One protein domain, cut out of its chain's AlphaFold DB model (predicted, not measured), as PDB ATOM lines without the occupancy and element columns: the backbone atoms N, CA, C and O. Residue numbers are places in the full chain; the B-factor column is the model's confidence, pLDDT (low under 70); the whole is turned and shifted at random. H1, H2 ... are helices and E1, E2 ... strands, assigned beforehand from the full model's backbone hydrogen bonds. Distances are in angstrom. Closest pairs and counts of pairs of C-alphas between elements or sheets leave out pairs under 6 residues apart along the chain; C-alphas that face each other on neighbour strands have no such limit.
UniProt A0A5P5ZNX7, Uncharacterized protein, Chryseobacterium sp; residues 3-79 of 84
ATOM      1  N   ILE A   3      23.660 -46.702 -14.421       92.69
ATOM      2  CA  ILE A   3      22.878 -47.867 -14.834       92.69
ATOM      3  C   ILE A   3      23.284 -48.189 -16.279       92.69
ATOM      4  O   ILE A   3      23.301 -47.299 -17.124       92.69
ATOM      5  N   GLU A   4      23.630 -49.444 -16.557       91.38
ATOM      6  CA  GLU A   4      24.014 -49.901 -17.899       91.38
ATOM      7  C   GLU A   4      22.909 -50.801 -18.454       91.38
ATOM      8  O   GLU A   4      22.621 -51.859 -17.888       91.38
ATOM      9  N   ILE A   5      22.269 -50.369 -19.544       89.88
ATOM     10  CA  ILE A   5      21.180 -51.099 -20.210       89.88
ATOM     11  C   ILE A   5      21.412 -51.033 -21.713       89.88
ATOM     12  O   ILE A   5      21.544 -49.944 -22.256       89.88
ATOM     13  N   GLN A   6      21.429 -52.191 -22.384       86.25
ATOM     14  CA  GLN A   6      21.588 -52.288 -23.846       86.25
ATOM     15  C   GLN A   6      22.737 -51.408 -24.370       86.25
ATOM     16  O   GLN A   6      22.531 -50.579 -25.249       86.25
ATOM     17  N   GLU A   7      23.920 -51.523 -23.755       87.12
ATOM     18  CA  GLU A   7      25.138 -50.764 -24.110       87.12
ATOM     19  C   GLU A   7      25.051 -49.236 -23.910       87.12
ATOM     20  O   GLU A   7      26.033 -48.530 -24.116       87.12
ATOM     21  N   ASN A   8      23.921 -48.723 -23.417       87.88
ATOM     22  CA  ASN A   8      23.743 -47.321 -23.074       87.88
ATOM     23  C   ASN A   8      24.095 -47.067 -21.601       87.88
ATOM     24  O   ASN A   8      23.664 -47.793 -20.699       87.88
ATOM     25  N   GLU A   9      24.839 -45.986 -21.357       93.50
ATOM     26  CA  GLU A   9      25.098 -45.471 -20.013       93.50
ATOM     27  C   GLU A   9      24.005 -44.476 -19.608       93.50
ATOM     28  O   GLU A   9      23.872 -43.397 -20.187       93.50
ATOM     29  N   ILE A  10      23.230 -44.837 -18.586       93.81
ATOM     30  CA  ILE A  10      22.121 -44.035 -18.066       93.81
ATOM     31  C   ILE A  10      22.428 -43.655 -16.623       93.81
ATOM     32  O   ILE A  10      22.833 -44.483 -15.808       93.81
ATOM     33  N   TYR A  11      22.203 -42.397 -16.268       94.81
ATOM     34  CA  TYR A  11      22.393 -41.904 -14.912       94.81
ATOM     35  C   TYR A  11      21.047 -41.637 -14.257       94.81
ATOM     36  O   TYR A  11      20.244 -40.871 -14.776       94.81
ATOM     37  N   LEU A  12      20.806 -42.220 -13.081       93.69
ATOM     38  CA  LEU A  12      19.719 -41.778 -12.210       93.69
ATOM     39  C   LEU A  12      20.173 -40.486 -11.523       93.69
ATOM     40  O   LEU A  12      21.103 -40.511 -10.703       93.69
ATOM     41  N   VAL A  13      19.535 -39.376 -11.898       93.38
ATOM     42  CA  VAL A  13      19.885 -38.012 -11.474       93.38
ATOM     43  C   VAL A  13      19.107 -37.606 -10.232       93.38
ATOM     44  O   VAL A  13      19.682 -37.066  -9.287       93.38
ATOM     45  N   LYS A  14      17.792 -37.840 -10.234       91.81
ATOM     46  CA  LYS A  14      16.902 -37.352  -9.181       91.81
ATOM     47  C   LYS A  14      15.714 -38.280  -8.978       91.81
ATOM     48  O   LYS A  14      15.120 -38.762  -9.937       91.81
ATOM     49  N   LEU A  15      15.334 -38.454  -7.717       91.00
ATOM     50  CA  LEU A  15      14.046 -39.014  -7.338       91.00
ATOM     51  C   LEU A  15      13.056 -37.872  -7.099       91.00
ATOM     52  O   LEU A  15      13.304 -36.972  -6.294       91.00
ATOM     53  N   GLY A  16      11.962 -37.886  -7.844       89.25
ATOM     54  CA  GLY A  16      10.840 -36.973  -7.708       89.25
ATOM     55  C   GLY A  16       9.821 -37.453  -6.669       89.25
ATOM     56  O   GLY A  16      10.083 -38.408  -5.925       89.25
ATOM     57  N   PRO A  17       8.666 -36.770  -6.587       86.56
ATOM     58  CA  PRO A  17       7.606 -37.129  -5.656       86.56
ATOM     59  C   PRO A  17       6.993 -38.492  -5.999       86.56
ATOM     60  O   PRO A  17       6.921 -38.889  -7.166       86.56
ATOM     61  N   SER A  18       6.504 -39.183  -4.970       86.50
ATOM     62  CA  SER A  18       5.633 -40.345  -5.143       86.50
ATOM     63  C   SER A  18       4.177 -39.901  -5.256       86.50
ATOM     64  O   SER A  18       3.728 -39.021  -4.518       86.50
ATOM     65  N   THR A  19       3.427 -40.530  -6.152       85.12
ATOM     66  CA  THR A  19       1.980 -40.364  -6.302       85.12
ATOM     67  C   THR A  19       1.296 -41.705  -6.066       85.12
ATOM     68  O   THR A  19       1.815 -42.756  -6.431       85.12
ATOM     69  N   GLU A  20       0.131 -41.689  -5.424       84.62
ATOM     70  CA  GLU A  20      -0.708 -42.878  -5.281       84.62
ATOM     71  C   GLU A  20      -2.020 -42.638  -6.021       84.62
ATOM     72  O   GLU A  20      -2.752 -41.693  -5.722       84.62
ATOM     73  N   GLU A  21      -2.329 -43.504  -6.980       80.88
ATOM     74  CA  GLU A  21      -3.589 -43.475  -7.710       80.88
ATOM     75  C   GLU A  21      -4.159 -44.892  -7.791       80.88
ATOM     76  O   GLU A  21      -3.476 -45.830  -8.193       80.88
ATOM     77  N   ASN A  22      -5.422 -45.078  -7.395       81.69
ATOM     78  CA  ASN A  22      -6.098 -46.382  -7.443       81.69
ATOM     79  C   ASN A  22      -5.330 -47.529  -6.739       81.69
ATOM     80  O   ASN A  22      -5.374 -48.669  -7.198       81.69
ATOM     81  N   ARG A  23      -4.660 -47.245  -5.606       80.44
ATOM     82  CA  ARG A  23      -3.774 -48.172  -4.857       80.44
ATOM     83  C   ARG A  23      -2.496 -48.589  -5.594       80.44
ATOM     84  O   ARG A  23      -1.811 -49.508  -5.153       80.44
ATOM     85  N   VAL A  24      -2.181 -47.934  -6.706       81.94
ATOM     86  CA  VAL A  24      -0.906 -48.071  -7.402       81.94
ATOM     87  C   VAL A  24      -0.038 -46.896  -6.991       81.94
ATOM     88  O   VAL A  24      -0.424 -45.740  -7.169       81.94
ATOM     89  N   VAL A  25       1.133 -47.194  -6.438       85.69
ATOM     90  CA  VAL A  25       2.120 -46.174  -6.095       85.69
ATOM     91  C   VAL A  25       3.066 -46.015  -7.276       85.69
ATOM     92  O   VAL A  25       3.588 -46.996  -7.806       85.69
ATOM     93  N   LYS A  26       3.282 -44.776  -7.699       88.81
ATOM     94  CA  LYS A  26       4.266 -44.403  -8.711       88.81
ATOM     95  C   LYS A  26       5.263 -43.435  -8.104       88.81
ATOM     96  O   LYS A  26       4.920 -42.679  -7.198       88.81
ATOM     97  N   ARG A  27       6.484 -43.415  -8.624       89.88
ATOM     98  CA  ARG A  27       7.464 -42.372  -8.314       89.88
ATOM     99  C   ARG A  27       8.034 -41.802  -9.593       89.88
ATOM    100  O   ARG A  27       8.429 -42.551 -10.484       89.88
ATOM    101  N   GLU A  28       8.068 -40.479  -9.677       91.81
ATOM    102  CA  GLU A  28       8.769 -39.802 -10.762       91.81
ATOM    103  C   GLU A  28      10.278 -39.968 -10.562       91.81
ATOM    104  O   GLU A  28      10.798 -39.764  -9.465       91.81
ATOM    105  N   VAL A  29      10.992 -40.342 -11.618       93.31
ATOM    106  CA  VAL A  29      12.446 -40.498 -11.609       93.31
ATOM    107  C   VAL A  29      13.027 -39.777 -12.814       93.31
ATOM    108  O   VAL A  29      12.600 -39.999 -13.948       93.31
ATOM    109  N   THR A  30      14.011 -38.918 -12.563       94.88
ATOM    110  CA  THR A  30      14.770 -38.231 -13.606       94.88
ATOM    111  C   THR A  30      16.030 -39.020 -13.919       94.88
ATOM    112  O   THR A  30      16.870 -39.259 -13.040       94.88
ATOM    113  N   PHE A  31      16.170 -39.364 -15.190       95.19
ATOM    114  CA  PHE A  31      17.329 -40.019 -15.766       95.19
ATOM    115  C   PHE A  31      18.062 -39.081 -16.722       95.19
ATOM    116  O   PHE A  31      17.500 -38.098 -17.204       95.19
ATOM    117  N   GLU A  32      19.317 -39.398 -17.008       94.31
ATOM    118  CA  GLU A  32      20.134 -38.726 -18.011       94.31
ATOM    119  C   GLU A  32      20.832 -39.760 -18.887       94.31
ATOM    120  O   GLU A  32      21.414 -40.716 -18.378       94.31
ATOM    121  N   ILE A  33      20.785 -39.554 -20.199       92.19
ATOM    122  CA  ILE A  33      21.504 -40.347 -21.197       92.19
ATOM    123  C   ILE A  33      22.143 -39.388 -22.198       92.19
ATOM    124  O   ILE A  33      21.480 -38.481 -22.697       92.19
ATOM    125  N   ASN A  34      23.442 -39.539 -22.468       88.69
ATOM    126  CA  ASN A  34      24.185 -38.684 -23.407       88.69
ATOM    127  C   ASN A  34      24.015 -37.164 -23.155       88.69
ATOM    128  O   ASN A  34      23.966 -36.367 -24.090       88.69
ATOM    129  N   GLY A  35      23.894 -36.755 -21.884       88.88
ATOM    130  CA  GLY A  35      23.683 -35.358 -21.481       88.88
ATOM    131  C   GLY A  35      22.253 -34.830 -21.668       88.88
ATOM    132  O   GLY A  35      22.008 -33.645 -21.445       88.88
ATOM    133  N   VAL A  36      21.305 -35.684 -22.064       90.56
ATOM    134  CA  VAL A  36      19.880 -35.353 -22.180       90.56
ATOM    135  C   VAL A  36      19.121 -35.948 -21.002       90.56
ATOM    136  O   VAL A  36      19.158 -37.156 -20.773       90.56
ATOM    137  N   GLN A  37      18.412 -35.092 -20.268       94.25
ATOM    138  CA  GLN A  37      17.586 -35.504 -19.138       94.25
ATOM    139  C   GLN A  37      16.157 -35.823 -19.567       94.25
ATOM    140  O   GLN A  37      15.565 -35.106 -20.375       94.25
ATOM    141  N   PHE A  38      15.594 -36.874 -18.982       93.12
ATOM    142  CA  PHE A  38      14.218 -37.298 -19.206       93.12
ATOM    143  C   PHE A  38      13.604 -37.840 -17.915       93.12
ATOM    144  O   PHE A  38      14.299 -38.356 -17.040       93.12
ATOM    145  N   ASN A  39      12.283 -37.722 -17.794       94.19
ATOM    146  CA  ASN A  39      11.538 -38.213 -16.638       94.19
ATOM    147  C   ASN A  39      10.770 -39.483 -17.002       94.19
ATOM    148  O   ASN A  39      10.214 -39.593 -18.097       94.19
ATOM    149  N   ARG A  40      10.698 -40.423 -16.062       93.31
ATOM    150  CA  ARG A  40       9.858 -41.620 -16.152       93.31
ATOM    151  C   ARG A  40       9.084 -41.798 -14.856       93.31
ATOM    152  O   ARG A  40       9.609 -41.550 -13.773       93.31
ATOM    153  N   GLU A  41       7.850 -42.263 -14.970       92.19
ATOM    154  CA  GLU A  41       7.089 -42.741 -13.820       92.19
ATOM    155  C   GLU A  41       7.401 -44.223 -13.609       92.19
ATOM    156  O   GLU A  41       7.174 -45.048 -14.496       92.19
ATOM    157  N   ILE A  42       7.934 -44.563 -12.440       91.44
ATOM    158  CA  ILE A  42       8.232 -45.944 -12.063       91.44
ATOM    159  C   ILE A  42       7.115 -46.447 -11.164       91.44
ATOM    160  O   ILE A  42       6.834 -45.851 -10.122       91.44
ATOM    161  N   LEU A  43       6.476 -47.543 -11.574       88.44
ATOM    162  CA  LEU A  43       5.525 -48.260 -10.733       88.44
ATOM    163  C   LEU A  43       6.294 -48.894  -9.579       88.44
ATOM    164  O   LEU A  43       7.240 -49.647  -9.803       88.44
ATOM    165  N   LEU A  44       5.894 -48.568  -8.357       84.50
ATOM    166  CA  LEU A  44       6.493 -49.140  -7.166       84.50
ATOM    167  C   LEU A  44       5.715 -50.383  -6.776       84.50
ATOM    168  O   LEU A  44       4.485 -50.359  -6.669       84.50
ATOM    169  N   GLU A  45       6.442 -51.466  -6.536       72.00
ATOM    170  CA  GLU A  45       5.839 -52.612  -5.879       72.00
ATOM    171  C   GLU A  45       5.474 -52.235  -4.435       72.00
ATOM    172  O   GLU A  45       6.162 -51.412  -3.819       72.00
ATOM    173  N   PRO A  46       4.396 -52.807  -3.866       67.88
ATOM    174  CA  PRO A  46       4.013 -52.546  -2.488       67.88
ATOM    175  C   PRO A  46       5.135 -52.973  -1.539       67.88
ATOM    176  O   PRO A  46       5.264 -54.139  -1.163       67.88
ATOM    177  N   ASN A  47       5.952 -52.021  -1.108       61.06
ATOM    178  CA  ASN A  47       6.901 -52.234  -0.038       61.06
ATOM    179  C   ASN A  47       6.126 -52.161   1.274       61.06
ATOM    180  O   ASN A  47       5.855 -51.088   1.807       61.06
ATOM    181  N   GLY A  48       5.782 -53.323   1.833       50.81
ATOM    182  CA  GLY A  48       5.120 -53.448   3.140       50.81
ATOM    183  C   GLY A  48       5.906 -52.871   4.333       50.81
ATOM    184  O   GLY A  48       5.552 -53.149   5.475       50.81
ATOM    185  N   THR A  49       6.975 -52.108   4.085       55.22
ATOM    186  CA  THR A  49       7.865 -51.487   5.069       55.22
ATOM    187  C   THR A  49       7.698 -49.972   5.187       55.22
ATOM    188  O   THR A  49       8.162 -49.416   6.176       55.22
ATOM    189  N   GLY A  50       7.042 -49.296   4.231       53.53
ATOM    190  CA  GLY A  50       6.899 -47.833   4.260       53.53
ATOM    191  C   GLY A  50       8.228 -47.070   4.173       53.53
ATOM    192  O   GLY A  50       8.305 -45.946   4.653       53.53
ATOM    193  N   ASP A  51       9.276 -47.692   3.615       56.12
ATOM    194  CA  ASP A  51      10.590 -47.061   3.427       56.12
ATOM    195  C   ASP A  51      10.474 -45.790   2.576       56.12
ATOM    196  O   ASP A  51       9.939 -45.826   1.461       56.12
ATOM    197  N   ASP A  52      11.065 -44.704   3.074       60.81
ATOM    198  CA  ASP A  52      11.396 -43.537   2.268       60.81
ATOM    199  C   ASP A  52      12.452 -43.949   1.246       60.81
ATOM    200  O   ASP A  52      13.622 -44.179   1.559       60.81
ATOM    201  N   TYR A  53      12.030 -44.067  -0.006       65.44
ATOM    202  CA  TYR A  53      12.936 -44.296  -1.120       65.44
ATOM    203  C   TYR A  53      13.721 -43.026  -1.476       65.44
ATOM    204  O   TYR A  53      13.708 -42.605  -2.623       65.44
ATOM    205  N   ASP A  54      14.341 -42.357  -0.512       71.69
ATOM    206  CA  ASP A  54      15.056 -41.102  -0.767       71.69
ATOM    207  C   ASP A  54      16.496 -41.311  -1.228       71.69
ATOM    208  O   ASP A  54      17.085 -40.411  -1.828       71.69
ATOM    209  N   ASP A  55      17.046 -42.507  -1.018       82.88
ATOM    210  CA  ASP A  55      18.339 -42.888  -1.567       82.88
ATOM    211  C   ASP A  55      18.183 -43.484  -2.985       82.88
ATOM    212  O   ASP A  55      17.531 -44.522  -3.146       82.88
ATOM    213  N   PRO A  56      18.788 -42.870  -4.024       85.00
ATOM    214  CA  PRO A  56      18.726 -43.348  -5.407       85.00
ATOM    215  C   PRO A  56      19.219 -44.778  -5.619       85.00
ATOM    216  O   PRO A  56      18.653 -45.504  -6.434       85.00
ATOM    217  N   GLU A  57      20.268 -45.182  -4.904       86.62
ATOM    218  CA  GLU A  57      20.850 -46.519  -5.031       86.62
ATOM    219  C   GLU A  57      19.920 -47.580  -4.440       86.62
ATOM    220  O   GLU A  57      19.549 -48.541  -5.117       86.62
ATOM    221  N   SER A  58      19.456 -47.359  -3.214       85.31
ATOM    222  CA  SER A  58      18.491 -48.222  -2.537       85.31
ATOM    223  C   SER A  58      17.167 -48.303  -3.297       85.31
ATOM    224  O   SER A  58      16.581 -49.383  -3.398       85.31
ATOM    225  N   PHE A  59      16.701 -47.184  -3.860       87.50
ATOM    226  CA  PHE A  59      15.521 -47.148  -4.718       87.50
ATOM    227  C   PHE A  59      15.691 -48.043  -5.944       87.50
ATOM    228  O   PHE A  59      14.818 -48.871  -6.217       87.50
ATOM    229  N   TYR A  60      16.810 -47.894  -6.656       89.00
ATOM    230  CA  TYR A  60      17.080 -48.670  -7.856       89.00
ATOM    231  C   TYR A  60      17.205 -50.161  -7.545       89.00
ATOM    232  O   TYR A  60      16.580 -50.961  -8.225       89.00
ATOM    233  N   ILE A  61      17.930 -50.551  -6.491       87.62
ATOM    234  CA  ILE A  61      18.081 -51.966  -6.110       87.62
ATOM    235  C   ILE A  61      16.722 -52.611  -5.813       87.62
ATOM    236  O   ILE A  61      16.472 -53.737  -6.240       87.62
ATOM    237  N   ARG A  62      15.832 -51.905  -5.101       85.88
ATOM    238  CA  ARG A  62      14.510 -52.431  -4.719       85.88
ATOM    239  C   ARG A  62      13.523 -52.498  -5.879       85.88
ATOM    240  O   ARG A  62      12.679 -53.380  -5.883       85.88
ATOM    241  N   ASN A  63      13.621 -51.578  -6.834       88.12
ATOM    242  CA  ASN A  63      12.689 -51.471  -7.958       88.12
ATOM    243  C   ASN A  63      13.365 -51.806  -9.291       88.12
ATOM    244  O   ASN A  63      12.919 -51.341 -10.340       88.12
ATOM    245  N   LYS A  64      14.460 -52.578  -9.261       90.25
ATOM    246  CA  LYS A  64      15.356 -52.760 -10.408       90.25
ATOM    247  C   LYS A  64      14.613 -53.228 -11.650       90.25
ATOM    248  O   LYS A  64      14.784 -52.639 -12.707       90.25
ATOM    249  N   GLU A  65      13.768 -54.244 -11.516       90.94
ATOM    250  CA  GLU A  65      13.030 -54.807 -12.651       90.94
ATOM    251  C   GLU A  65      12.095 -53.773 -13.295       90.94
ATOM    252  O   GLU A  65      12.055 -53.653 -14.519       90.94
ATOM    253  N   MET A  66      11.404 -52.966 -12.483       91.75
ATOM    254  CA  MET A  66      10.504 -51.913 -12.969       91.75
ATOM    255  C   MET A  66      11.267 -50.739 -13.592       91.75
ATOM    256  O   MET A  66      10.837 -50.190 -14.609       91.75
ATOM    257  N   VAL A  67      12.406 -50.353 -13.005       92.50
ATOM    258  CA  VAL A  67      13.278 -49.310 -13.558       92.50
ATOM    259  C   VAL A  67      13.867 -49.760 -14.891       92.50
ATOM    260  O   VAL A  67      13.737 -49.037 -15.876       92.50
ATOM    261  N   ASP A  68      14.446 -50.959 -14.953       93.12
ATOM    262  CA  ASP A  68      15.031 -51.514 -16.173       93.12
ATOM    263  C   ASP A  68      13.989 -51.615 -17.289       93.12
ATOM    264  O   ASP A  68      14.243 -51.168 -18.405       93.12
ATOM    265  N   ALA A  69      12.794 -52.139 -16.991       92.38
ATOM    266  CA  ALA A  69      11.708 -52.230 -17.964       92.38
ATOM    267  C   ALA A  69      11.293 -50.847 -18.490       92.38
ATOM    268  O   ALA A  69      11.109 -50.672 -19.694       92.38
ATOM    269  N   SER A  70      11.196 -49.848 -17.607       92.44
ATOM    270  CA  SER A  70      10.861 -48.475 -17.996       92.44
ATOM    271  C   SER A  70      11.942 -47.831 -18.867       92.44
ATOM    272  O   SER A  70      11.610 -47.095 -19.797       92.44
ATOM    273  N   LEU A  71      13.218 -48.106 -18.591       92.56
ATOM    274  CA  LEU A  71      14.342 -47.605 -19.383       92.56
ATOM    275  C   LEU A  71      14.432 -48.299 -20.745       92.56
ATOM    276  O   LEU A  71      14.619 -47.617 -21.747       92.56
ATOM    277  N   ILE A  72      14.232 -49.618 -20.805       92.12
ATOM    278  CA  ILE A  72      14.171 -50.371 -22.067       92.12
ATOM    279  C   ILE A  72      13.050 -49.830 -22.958       92.12
ATOM    280  O   ILE A  72      13.291 -49.553 -24.127       92.12
ATOM    281  N   ASP A  73      11.855 -49.626 -22.399       91.62
ATOM    282  CA  ASP A  73      10.718 -49.054 -23.126       91.62
ATOM    283  C   ASP A  73      11.048 -47.666 -23.704       91.62
ATOM    284  O   ASP A  73      10.808 -47.409 -24.882       91.62
ATOM    285  N   TYR A  74      11.696 -46.800 -22.915       90.00
ATOM    286  CA  TYR A  74      12.143 -45.488 -23.388       90.00
ATOM    287  C   TYR A  74      13.162 -45.585 -24.536       90.00
ATOM    288  O   TYR A  74      13.009 -44.895 -25.545       90.00
ATOM    289  N   LEU A  75      14.181 -46.444 -24.401       88.75
ATOM    290  CA  LEU A  75      15.210 -46.653 -25.427       88.75
ATOM    291  C   LEU A  75      14.611 -47.200 -26.732       88.75
ATOM    292  O   LEU A  75      14.988 -46.749 -27.816       88.75
ATOM    293  N   SER A  76      13.655 -48.127 -26.623       86.81
ATOM    294  CA  SER A  76      12.936 -48.697 -27.763       86.81
ATOM    295  C   SER A  76      12.079 -47.662 -28.495       86.81
ATOM    296  O   SER A  76      12.103 -47.624 -29.725       86.81
ATOM    297  N   ASP A  77      11.352 -46.813 -27.763       83.62
ATOM    298  CA  ASP A  77      10.491 -45.769 -28.339       83.62
ATOM    299  C   ASP A  77      11.306 -44.653 -29.014       83.62
ATOM    300  O   ASP A  77      10.950 -44.157 -30.081       83.62
ATOM    301  N   HIS A  78      12.463 -44.307 -28.442       76.81
ATOM    302  CA  HIS A  78      13.330 -43.247 -28.967       76.81
ATOM    303  C   HIS A  78      14.301 -43.727 -30.054       76.81
ATOM    304  O   HIS A  78      15.149 -42.946 -30.483       76.81
ATOM    305  N   GLN A  79      14.177 -44.984 -30.509       65.19
ATOM    306  CA  GLN A  79      15.067 -45.622 -31.485       65.19
ATOM    307  C   GLN A  79      16.547 -45.298 -31.234       65.19
ATOM    308  O   GLN A  79      17.312 -45.116 -32.178       65.19
TER     309      GLN A  79
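Overview. This is residues 3 to 79 of the 84 residues of an uncharacterized protein of Chryseobacterium sp (UniProt A0A5P5ZNX7). A strongly twisted, curled sheet of four strands has H2 packed on one face, at E4 and E1, and short H1 on the opposite face near the bend of E2. The printed part, 77 residues in the order E1 E2 E3 E4 H1 H2, is mixed and compact, with radius of gyration of the C-alphas 12.4 A and spans of 35 by 24 by 18 A. E1 to E4 form a meander, each strand the antiparallel neighbour of the one before.

Along the chain. E2, residues 8 to 21, spans 31.6 A and bends by 74 degrees at residue 14. E3, residues 24 to 33, spans 27.4 A; E4, residues 36 to 44, 24.4 A. E1, residues 3 to 5, begins at C-alpha (22.878, -47.867, -14.834). H1 is residues 56 to 62; H2, residues 64 to 77, spans 19.9 A, ending at C-alpha (10.491, -45.769, -28.339).

Arrangement. Within hydrogen-bond range are N 3 and O 10 for E1 and E2, 2.7 A, N 16 and O 28 for E2 and E3, 2.7 A, and N 29 and O 40 for E3 and E4, 2.8 A. The closest C-alphas of E4 and H2 are those of Ile 42 and Val 67, 6.2 A. In H1 and H2 every O i to N i+4 pair is within range.

Size, cuts and confidence. The farthest C-alphas, Thr 49 and Gln 79, are 37.7 A apart. The printed part has no cut; E4 to H1 is a long link. Residues 46 to 53 and 79 have pLDDT under 70.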